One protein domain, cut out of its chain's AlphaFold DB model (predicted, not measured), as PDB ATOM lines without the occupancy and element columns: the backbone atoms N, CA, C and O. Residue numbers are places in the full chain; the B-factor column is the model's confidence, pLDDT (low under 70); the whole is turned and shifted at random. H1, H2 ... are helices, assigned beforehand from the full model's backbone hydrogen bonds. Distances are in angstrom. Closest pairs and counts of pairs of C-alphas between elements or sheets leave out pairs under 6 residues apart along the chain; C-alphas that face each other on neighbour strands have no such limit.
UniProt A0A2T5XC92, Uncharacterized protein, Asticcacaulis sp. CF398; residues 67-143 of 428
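This is residues 67 to 143 of the 428 residues of an uncharacterized protein of Asticcacaulis sp. CF398 (UniProt A0A2T5XC92). Three helices, H1, H2 and H3, fold back and forth in a row with H2 in the middle, and H4 packs on H2 from one face of that row. The 77 printed residues, with four named helices and no named strand, are all helix in class and compact, with a radius of gyration of the C-alphas of 11.4 A and spans of 31 by 25 by 19 A.

H1, residues 71 to 81, begins at C-alpha 71 (50.678, 1.660, 72.135) and is 15.4 A long. H2, residues 85 to 97, is 18.4 A; H3, residues 106 to 122, 24.4 A; H4, residues 132 to 141, 13.2 A, ending at C-alpha 141 (59.686, -3.295, 79.569).

H2 is the hub. H1 and H2, a hairpin, touch at a shallow tilt of 18 degrees; the closest C-alphas, of Ser 72 and Ser 95, are 4.1 A apart. H2 and H3, also a hairpin, touch at a steep tilt of 40 degrees, closest at the C-alphas of Leu 93 and Ala 112, 5.3 A. H2 and H4 touch, the same way, closest at the C-alphas of Ala 94 and Ala 139, 5.0 A. H1 and H3 are apart. In the four helices every O i to N i+4 pair is within hydrogen-bond range.

The printed part has no cut and no long link. Mean pLDDT of the printed part is 74.7; residues 117 to 127, among others, are under 70.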
ATOM      1  N   GLN A  67      50.016   9.505  68.305       45.31
ATOM      2  CA  GLN A  67      49.961   9.109  66.896       45.31
ATOM      3  C   GLN A  67      48.972   7.948  66.680       45.31
ATOM      4  O   GLN A  67      49.011   7.001  67.478       45.31
ATOM      5  N   PRO A  68      48.186   7.979  65.580       46.00
ATOM      6  CA  PRO A  68      47.240   6.923  65.247       46.00
ATOM      7  C   PRO A  68      47.930   5.551  65.217       46.00
ATOM      8  O   PRO A  68      48.862   5.330  64.443       46.00
ATOM      9  N   GLY A  69      47.465   4.620  66.049       58.91
ATOM     10  CA  GLY A  69      47.943   3.238  66.126       58.91
ATOM     11  C   GLY A  69      49.080   2.976  67.123       58.91
ATOM     12  O   GLY A  69      49.555   1.838  67.196       58.91
ATOM     13  N   SER A  70      49.510   3.973  67.903       77.75
ATOM     14  CA  SER A  70      50.554   3.806  68.927       77.75
ATOM     15  C   SER A  70      50.075   3.002  70.151       77.75
ATOM     16  O   SER A  70      48.884   2.941  70.453       77.75
ATOM     17  N   LEU A  71      51.004   2.369  70.884       81.94
ATOM     18  CA  LEU A  71      50.678   1.660  72.135       81.94
ATOM     19  C   LEU A  71      50.105   2.608  73.199       81.94
ATOM     20  O   LEU A  71      49.160   2.241  73.888       81.94
ATOM     21  N   SER A  72      50.631   3.834  73.273       82.44
ATOM     22  CA  SER A  72      50.117   4.887  74.155       82.44
ATOM     23  C   SER A  72      48.640   5.190  73.864       82.44
ATOM     24  O   SER A  72      47.809   5.111  74.762       82.44
ATOM     25  N   GLU A  73      48.263   5.387  72.594       82.12
ATOM     26  CA  GLU A  73      46.859   5.605  72.208       82.12
ATOM     27  C   GLU A  73      45.959   4.399  72.517       82.12
ATOM     28  O   GLU A  73      44.828   4.567  72.982       82.12
ATOM     29  N   LYS A  74      46.454   3.175  72.288       85.12
ATOM     30  CA  LYS A  74      45.709   1.949  72.612       85.12
ATOM     31  C   LYS A  74      45.395   1.869  74.102       85.12
ATOM     32  O   LYS A  74      44.248   1.617  74.463       85.12
ATOM     33  N   PHE A  75      46.381   2.135  74.955       87.00
ATOM     34  CA  PHE A  75      46.187   2.127  76.403       87.00
ATOM     35  C   PHE A  75      45.309   3.292  76.870       87.00
ATOM     36  O   PHE A  75      44.405   3.076  77.667       87.00
ATOM     37  N   ALA A  76      45.463   4.498  76.314       84.50
ATOM     38  CA  ALA A  76      44.566   5.621  76.603       84.50
ATOM     39  C   ALA A  76      43.103   5.300  76.240       84.50
ATOM     40  O   ALA A  76      42.175   5.601  76.993       84.50
ATOM     41  N   THR A  77      42.892   4.625  75.108       83.94
ATOM     42  CA  THR A  77      41.563   4.176  74.677       83.94
ATOM     43  C   THR A  77      40.993   3.144  75.650       83.94
ATOM     44  O   THR A  77      39.863   3.310  76.109       83.94
ATOM     45  N   GLN A  78      41.776   2.129  76.032       84.25
ATOM     46  CA  GLN A  78      41.364   1.134  77.029       84.25
ATOM     47  C   GLN A  78      41.041   1.777  78.385       84.25
ATOM     48  O   GLN A  78      40.037   1.422  78.998       84.25
ATOM     49  N   ALA A  79      41.818   2.774  78.815       85.12
ATOM     50  CA  ALA A  79      41.553   3.520  80.041       85.12
ATOM     51  C   ALA A  79      40.190   4.225  80.009       85.12
ATOM     52  O   ALA A  79      39.451   4.174  80.989       85.12
ATOM     53  N   SER A  80      39.839   4.842  78.874       82.31
ATOM     54  CA  SER A  80      38.567   5.560  78.698       82.31
ATOM     55  C   SER A  80      37.342   4.645  78.584       82.31
ATOM     56  O   SER A  80      36.224   5.072  78.860       82.31
ATOM     57  N   GLN A  81      37.546   3.394  78.165       84.25
ATOM     58  CA  GLN A  81      36.479   2.410  77.961       84.25
ATOM     59  C   GLN A  81      36.235   1.536  79.192       84.25
ATOM     60  O   GLN A  81      35.184   0.900  79.289       84.25
ATOM     61  N   ASN A  82      37.189   1.480  80.122       78.44
ATOM     62  CA  ASN A  82      37.077   0.656  81.312       78.44
ATOM     63  C   ASN A  82      36.359   1.411  82.438       78.44
ATOM     64  O   ASN A  82      36.761   2.507  82.821       78.44
ATOM     65  N   THR A  83      35.293   0.818  82.972       80.44
ATOM     66  CA  THR A  83      34.502   1.396  84.067       80.44
ATOM     67  C   THR A  83      35.053   1.052  85.449       80.44
ATOM     68  O   THR A  83      34.635   1.660  86.431       80.44
ATOM     69  N   ASP A  84      35.959   0.074  85.544       83.44
ATOM     70  CA  ASP A  84      36.673  -0.213  86.785       83.44
ATOM     71  C   ASP A  84      37.791   0.818  86.993       83.44
ATOM     72  O   ASP A  84      38.638   1.036  86.122       83.44
ATOM     73  N   ALA A  85      37.787   1.474  88.154       79.75
ATOM     74  CA  ALA A  85      38.701   2.575  88.439       79.75
ATOM     75  C   ALA A  85      40.166   2.118  88.515       79.75
ATOM     76  O   ALA A  85      41.055   2.844  88.068       79.75
ATOM     77  N   ALA A  86      40.430   0.918  89.041       74.12
ATOM     78  CA  ALA A  86      41.783   0.385  89.152       74.12
ATOM     79  C   ALA A  86      42.314  -0.042  87.774       74.12
ATOM     80  O   ALA A  86      43.450   0.273  87.421       74.12
ATOM     81  N   ALA A  87      41.481  -0.664  86.946       78.69
ATOM     82  CA  ALA A  87      41.830  -0.993  85.573       78.69
ATOM     83  C   ALA A  87      42.045   0.261  84.711       78.69
ATOM     84  O   ALA A  87      43.060   0.377  84.026       78.69
ATOM     85  N   SER A  88      41.136   1.238  84.781       83.81
ATOM     86  CA  SER A  88      41.266   2.513  84.064       83.81
ATOM     87  C   SER A  88      42.547   3.255  84.462       83.81
ATOM     88  O   SER A  88      43.287   3.756  83.606       83.81
ATOM     89  N   ARG A  89      42.879   3.248  85.759       83.81
ATOM     90  CA  ARG A  89      44.126   3.817  86.276       83.81
ATOM     91  C   ARG A  89      45.354   3.087  85.732       83.81
ATOM     92  O   ARG A  89      46.284   3.744  85.272       83.81
ATOM     93  N   PHE A  90      45.332   1.755  85.717       83.81
ATOM     94  CA  PHE A  90      46.411   0.930  85.177       83.81
ATOM     95  C   PHE A  90      46.692   1.239  83.700       83.81
ATOM     96  O   PHE A  90      47.832   1.540  83.348       83.81
ATOM     97  N   TYR A  91      45.668   1.259  82.842       84.12
ATOM     98  CA  TYR A  91      45.843   1.603  81.426       84.12
ATOM     99  C   TYR A  91      46.277   3.063  81.221       84.12
ATOM    100  O   TYR A  91      47.071   3.351  80.326       84.12
ATOM    101  N   SER A  92      45.821   3.989  82.071       86.12
ATOM    102  CA  SER A  92      46.260   5.391  82.017       86.12
ATOM    103  C   SER A  92      47.761   5.522  82.284       86.12
ATOM    104  O   SER A  92      48.474   6.195  81.543       86.12
ATOM    105  N   LEU A  93      48.261   4.841  83.316       85.75
ATOM    106  CA  LEU A  93      49.688   4.803  83.639       85.75
ATOM    107  C   LEU A  93      50.493   4.089  82.543       85.75
ATOM    108  O   LEU A  93      51.549   4.571  82.134       85.75
ATOM    109  N   ALA A  94      49.960   2.987  82.003       84.44
ATOM    110  CA  ALA A  94      50.561   2.275  80.880       84.44
ATOM    111  C   ALA A  94      50.707   3.171  79.638       84.44
ATOM    112  O   ALA A  94      51.736   3.130  78.967       84.44
ATOM    113  N   SER A  95      49.711   4.018  79.357       88.75
ATOM    114  CA  SER A  95      49.742   4.994  78.262       88.75
ATOM    115  C   SER A  95      50.884   5.999  78.403       88.75
ATOM    116  O   SER A  95      51.570   6.279  77.418       88.75
ATOM    117  N   VAL A  96      51.098   6.521  79.615       88.00
ATOM    118  CA  VAL A  96      52.185   7.469  79.912       88.00
ATOM    119  C   VAL A  96      53.550   6.809  79.710       88.00
ATOM    120  O   VAL A  96      54.438   7.399  79.105       88.00
ATOM    121  N   LEU A  97      53.712   5.565  80.168       84.06
ATOM    122  CA  LEU A  97      54.973   4.824  80.044       84.06
ATOM    123  C   LEU A  97      55.271   4.362  78.614       84.06
ATOM    124  O   LEU A  97      56.430   4.321  78.202       84.06
ATOM    125  N   ALA A  98      54.234   4.021  77.851       84.19
ATOM    126  CA  ALA A  98      54.359   3.610  76.457       84.19
ATOM    127  C   ALA A  98      54.562   4.792  75.494       84.19
ATOM    128  O   ALA A  98      54.759   4.570  74.293       84.19
ATOM    129  N   ASP A  99      54.496   6.034  75.983       84.25
ATOM    130  CA  ASP A  99      54.722   7.207  75.154       84.25
ATOM    131  C   ASP A  99      56.195   7.334  74.750       84.25
ATOM    132  O   ASP A  99      57.093   7.533  75.565       84.25
ATOM    133  N   LYS A 100      56.428   7.262  73.439       80.62
ATOM    134  CA  LYS A 100      57.743   7.475  72.816       80.62
ATOM    135  C   LYS A 100      57.836   8.814  72.093       80.62
ATOM    136  O   LYS A 100      58.855   9.099  71.472       80.62
ATOM    137  N   THR A 101      56.773   9.616  72.126       77.94
ATOM    138  CA  THR A 101      56.686  10.875  71.378       77.94
ATOM    139  C   THR A 101      57.239  12.067  72.159       77.94
ATOM    140  O   THR A 101      57.485  13.111  71.562       77.94
ATOM    141  N   GLY A 102      57.467  11.906  73.470       77.25
ATOM    142  CA  GLY A 102      57.884  12.990  74.361       77.25
ATOM    143  C   GLY A 102      56.723  13.899  74.767       77.25
ATOM    144  O   GLY A 102      56.947  15.039  75.164       77.25
ATOM    145  N   SER A 103      55.487  13.406  74.648       81.12
ATOM    146  CA  SER A 103      54.273  14.118  75.056       81.12
ATOM    147  C   SER A 103      54.177  14.253  76.573       81.12
ATOM    148  O   SER A 103      53.571  15.201  77.071       81.12
ATOM    149  N   TYR A 104      54.794  13.327  77.305       82.19
ATOM    150  CA  TYR A 104      54.939  13.399  78.755       82.19
ATOM    151  C   TYR A 104      56.361  13.791  79.141       82.19
ATOM    152  O   TYR A 104      57.337  13.295  78.572       82.19
ATOM    153  N   SER A 105      56.477  14.666  80.139       84.38
ATOM    154  CA  SER A 105      57.768  15.007  80.726       84.38
ATOM    155  C   SER A 105      58.370  13.799  81.439       84.38
ATOM    156  O   SER A 105      57.665  12.889  81.878       84.38
ATOM    157  N   GLU A 106      59.687  13.805  81.611       81.06
ATOM    158  CA  GLU A 106      60.367  12.723  82.318       81.06
ATOM    159  C   GLU A 106      59.866  12.561  83.762       81.06
ATOM    160  O   GLU A 106      59.667  11.439  84.221       81.06
ATOM    161  N   ALA A 107      59.571  13.668  84.452       80.88
ATOM    162  CA  ALA A 107      58.982  13.631  85.787       80.88
ATOM    163  C   ALA A 107      57.620  12.915  85.788       80.88
ATOM    164  O   ALA A 107      57.377  12.067  86.641       80.88
ATOM    165  N   GLN A 108      56.770  13.182  84.788       83.69
ATOM    166  CA  GLN A 108      55.481  12.501  84.630       83.69
ATOM    167  C   GLN A 108      55.650  11.012  84.310       83.69
ATOM    168  O   GLN A 108      54.900  10.185  84.823       83.69
ATOM    169  N   GLN A 109      56.639  10.652  83.487       83.88
ATOM    170  CA  GLN A 109      56.952   9.251  83.198       83.88
ATOM    171  C   GLN A 109      57.485   8.519  84.436       83.88
ATOM    172  O   GLN A 109      57.126   7.365  84.657       83.88
ATOM    173  N   LEU A 110      58.294   9.178  85.270       77.94
ATOM    174  CA  LEU A 110      58.836   8.615  86.508       77.94
ATOM    175  C   LEU A 110      57.772   8.501  87.615       77.94
ATOM    176  O   LEU A 110      57.746   7.505  88.343       77.94
ATOM    177  N   ASP A 111      56.849   9.464  87.699       78.44
ATOM    178  CA  ASP A 111      55.635   9.371  88.522       78.44
ATOM    179  C   ASP A 111      54.797   8.168  88.104       78.44
ATOM    180  O   ASP A 111      54.493   7.302  88.929       78.44
ATOM    181  N   ALA A 112      54.501   8.069  86.804       80.19
ATOM    182  CA  ALA A 112      53.730   6.963  86.268       80.19
ATOM    183  C   ALA A 112      54.425   5.620  86.506       80.19
ATOM    184  O   ALA A 112      53.767   4.656  86.874       80.19
ATOM    185  N   TYR A 113      55.749   5.560  86.364       75.31
ATOM    186  CA  TYR A 113      56.550   4.363  86.619       75.31
ATOM    187  C   TYR A 113      56.426   3.892  88.071       75.31
ATOM    188  O   TYR A 113      56.167   2.714  88.326       75.31
ATOM    189  N   THR A 114      56.587   4.824  89.013       67.62
ATOM    190  CA  THR A 114      56.523   4.560  90.456       67.62
ATOM    191  C   THR A 114      55.149   4.004  90.832       67.62
ATOM    192  O   THR A 114      55.047   2.970  91.493       67.62
ATOM    193  N   GLU A 115      54.085   4.650  90.360       72.25
ATOM    194  CA  GLU A 115      52.713   4.250  90.664       72.25
ATOM    195  C   GLU A 115      52.307   2.953  89.948       72.25
ATOM    196  O   GLU A 115      51.649   2.096  90.537       72.25
ATOM    197  N   PHE A 116      52.753   2.750  88.705       72.56
ATOM    198  CA  PHE A 116      52.481   1.531  87.939       72.56
ATOM    199  C   PHE A 116      53.074   0.289  88.617       72.56
ATOM    200  O   PHE A 116      52.431  -0.763  88.669       72.56
ATOM    201  N   LEU A 117      54.270   0.417  89.207       65.81
ATOM    202  CA  LEU A 117      54.879  -0.632  90.029       65.81
ATOM    203  C   LEU A 117      54.098  -0.906  91.316       65.81
ATOM    204  O   LEU A 117      53.854  -2.069  91.646       65.81
ATOM    205  N   GLN A 118      53.676   0.145  92.023       62.94
ATOM    206  CA  GLN A 118      52.886   0.008  93.250       62.94
ATOM    207  C   GLN A 118      51.534  -0.663  92.982       62.94
ATOM    208  O   GLN A 118      51.117  -1.541  93.740       62.94
ATOM    209  N   MET A 119      50.875  -0.309  91.876       63.16
ATOM    210  CA  MET A 119      49.628  -0.944  91.458       63.16
ATOM    211  C   MET A 119      49.826  -2.417  91.103       63.16
ATOM    212  O   MET A 119      49.018  -3.242  91.521       63.16
ATOM    213  N   ASN A 120      50.898  -2.788  90.396       61.28
ATOM    214  CA  ASN A 120      51.195  -4.199  90.117       61.28
ATOM    215  C   ASN A 120      51.337  -5.033  91.399       61.28
ATOM    216  O   ASN A 120      50.789  -6.126  91.495       61.28
ATOM    217  N   ALA A 121      52.008  -4.491  92.412       50.31
ATOM    218  CA  ALA A 121      52.275  -5.220  93.645       50.31
ATOM    219  C   ALA A 121      51.062  -5.351  94.595       50.31
ATOM    220  O   ALA A 121      51.078  -6.219  95.464       50.31
ATOM    221  N   SER A 122      50.024  -4.514  94.459       48.12
ATOM    222  CA  SER A 122      48.960  -4.377  95.477       48.12
ATOM    223  C   SER A 122      47.529  -4.661  95.004       48.12
ATOM    224  O   SER A 122      46.644  -4.853  95.834       48.12
ATOM    225  N   SER A 123      47.266  -4.685  93.697       55.09
ATOM    226  CA  SER A 123      45.898  -4.483  93.190       55.09
ATOM    227  C   SER A 123      45.103  -5.747  92.850       55.09
ATOM    228  O   SER A 123      43.911  -5.653  92.575       55.09
ATOM    229  N   GLY A 124      45.732  -6.928  92.800       57.44
ATOM    230  CA  GLY A 124      45.068  -8.141  92.301       57.44
ATOM    231  C   GLY A 124      44.610  -8.049  90.832       57.44
ATOM    232  O   GLY A 124      43.958  -8.966  90.344       57.44
ATOM    233  N   LEU A 125      44.976  -6.982  90.106       65.56
ATOM    234  CA  LEU A 125      44.538  -6.717  88.728       65.56
ATOM    235  C   LEU A 125      44.975  -7.802  87.739       65.56
ATOM    236  O   LEU A 125      44.310  -8.003  86.725       65.56
ATOM    237  N   ALA A 126      46.048  -8.537  88.041       62.94
ATOM    238  CA  ALA A 126      46.548  -9.618  87.197       62.94
ATOM    239  C   ALA A 126      45.522 -10.741  86.963       62.94
ATOM    240  O   ALA A 126      45.550 -11.370  85.909       62.94
ATOM    241  N   SER A 127      44.606 -10.985  87.908       62.97
ATOM    242  CA  SER A 127      43.525 -11.969  87.742       62.97
ATOM    243  C   SER A 127      42.246 -11.376  87.142       62.97
ATOM    244  O   SER A 127      41.356 -12.126  86.747       62.97
ATOM    245  N   GLN A 128      42.147 -10.046  87.064       70.06
ATOM    246  CA  GLN A 128      40.956  -9.320  86.615       70.06
ATOM    247  C   GLN A 128      41.079  -8.819  85.172       70.06
ATOM    248  O   GLN A 128      40.068  -8.661  84.489       70.06
ATOM    249  N   LEU A 129      42.306  -8.587  84.695       73.44
ATOM    250  CA  LEU A 129      42.581  -8.082  83.355       73.44
ATOM    251  C   LEU A 129      43.206  -9.179  82.477       73.44
ATOM    252  O   LEU A 129      44.341  -9.589  82.720       73.44
ATOM    253  N   PRO A 130      42.512  -9.658  81.428       73.12
ATOM    254  CA  PRO A 130      43.013 -10.748  80.587       73.12
ATOM    255  C   PRO A 130      44.256 -10.365  79.766       73.12
ATOM    256  O   PRO A 130      45.025 -11.239  79.374       73.12
ATOM    257  N   ASP A 131      44.481  -9.073  79.517       75.38
ATOM    258  CA  ASP A 131      45.658  -8.534  78.828       75.38
ATOM    259  C   ASP A 131      46.693  -7.923  79.791       75.38
ATOM    260  O   ASP A 131      47.653  -7.292  79.350       75.38
ATOM    261  N   TYR A 132      46.553  -8.152  81.103       75.69
ATOM    262  CA  TYR A 132      47.430  -7.581  82.126       75.69
ATOM    263  C   TYR A 132      48.917  -7.752  81.804       75.69
ATOM    264  O   TYR A 132      49.678  -6.787  81.761       75.69
ATOM    265  N   ALA A 133      49.333  -8.995  81.542       66.88
ATOM    266  CA  ALA A 133      50.733  -9.336  81.329       66.88
ATOM    267  C   ALA A 133      51.307  -8.687  80.059       66.88
ATOM    268  O   ALA A 133      52.478  -8.297  80.045       66.88
ATOM    269  N   SER A 134      50.500  -8.545  79.002       70.19
ATOM    270  CA  SER A 134      50.947  -7.944  77.744       70.19
ATOM    271  C   SER A 134      51.045  -6.422  77.857       70.19
ATOM    272  O   SER A 134      52.049  -5.856  77.429       70.19
ATOM    273  N   VAL A 135      50.075  -5.773  78.507       71.50
ATOM    274  CA  VAL A 135      50.078  -4.324  78.778       71.50
ATOM    275  C   VAL A 135      51.217  -3.965  79.721       71.50
ATOM    276  O   VAL A 135      51.993  -3.058  79.425       71.50
ATOM    277  N   PHE A 136      51.377  -4.720  80.811       70.62
ATOM    278  CA  PHE A 136      52.480  -4.536  81.747       70.62
ATOM    279  C   PHE A 136      53.820  -4.684  81.034       70.62
ATOM    280  O   PHE A 136      54.670  -3.809  81.142       70.62
ATOM    281  N   THR A 137      54.005  -5.742  80.241       65.50
ATOM    282  CA  THR A 137      55.255  -5.940  79.499       65.50
ATOM    283  C   THR A 137      55.507  -4.804  78.511       65.50
ATOM    284  O   THR A 137      56.597  -4.247  78.515       65.50
ATOM    285  N   ALA A 138      54.521  -4.418  77.703       67.56
ATOM    286  CA  ALA A 138      54.694  -3.399  76.672       67.56
ATOM    287  C   ALA A 138      54.919  -1.990  77.248       67.56
ATOM    288  O   ALA A 138      55.765  -1.250  76.755       67.56
ATOM    289  N   ALA A 139      54.195  -1.615  78.302       68.19
ATOM    290  CA  ALA A 139      54.347  -0.312  78.940       68.19
ATOM    291  C   ALA A 139      55.591  -0.245  79.829       68.19
ATOM    292  O   ALA A 139      56.296   0.758  79.846       68.19
ATOM    293  N   PHE A 140      55.893  -1.315  80.562       66.31
ATOM    294  CA  PHE A 140      57.001  -1.318  81.506       66.31
ATOM    295  C   PHE A 140      58.323  -1.682  80.839       66.31
ATOM    296  O   PHE A 140      59.306  -0.977  81.012       66.31
ATOM    297  N   ARG A 141      58.404  -2.783  80.084       61.88
ATOM    298  CA  ARG A 141      59.686  -3.295  79.569       61.88
ATOM    299  C   ARG A 141      60.285  -2.396  78.492       61.88
ATOM    300  O   ARG A 141      61.511  -2.275  78.456       61.88
ATOM    301  N   ASP A 142      59.431  -1.782  77.678       64.88
ATOM    302  CA  ASP A 142      59.832  -1.065  76.465       64.88
ATOM    303  C   ASP A 142      59.829   0.464  76.626       64.88
ATOM    304  O   ASP A 142      60.036   1.182  75.637       64.88
ATOM    305  N   SER A 143      59.606   0.972  77.844       73.06
ATOM    306  CA  SER A 143      59.684   2.404  78.134       73.06
ATOM    307  C   SER A 143      61.128   2.884  78.290       73.06
ATOM    308  O   SER A 143      62.019   2.175  78.774       73.06
TER     309      SER A 143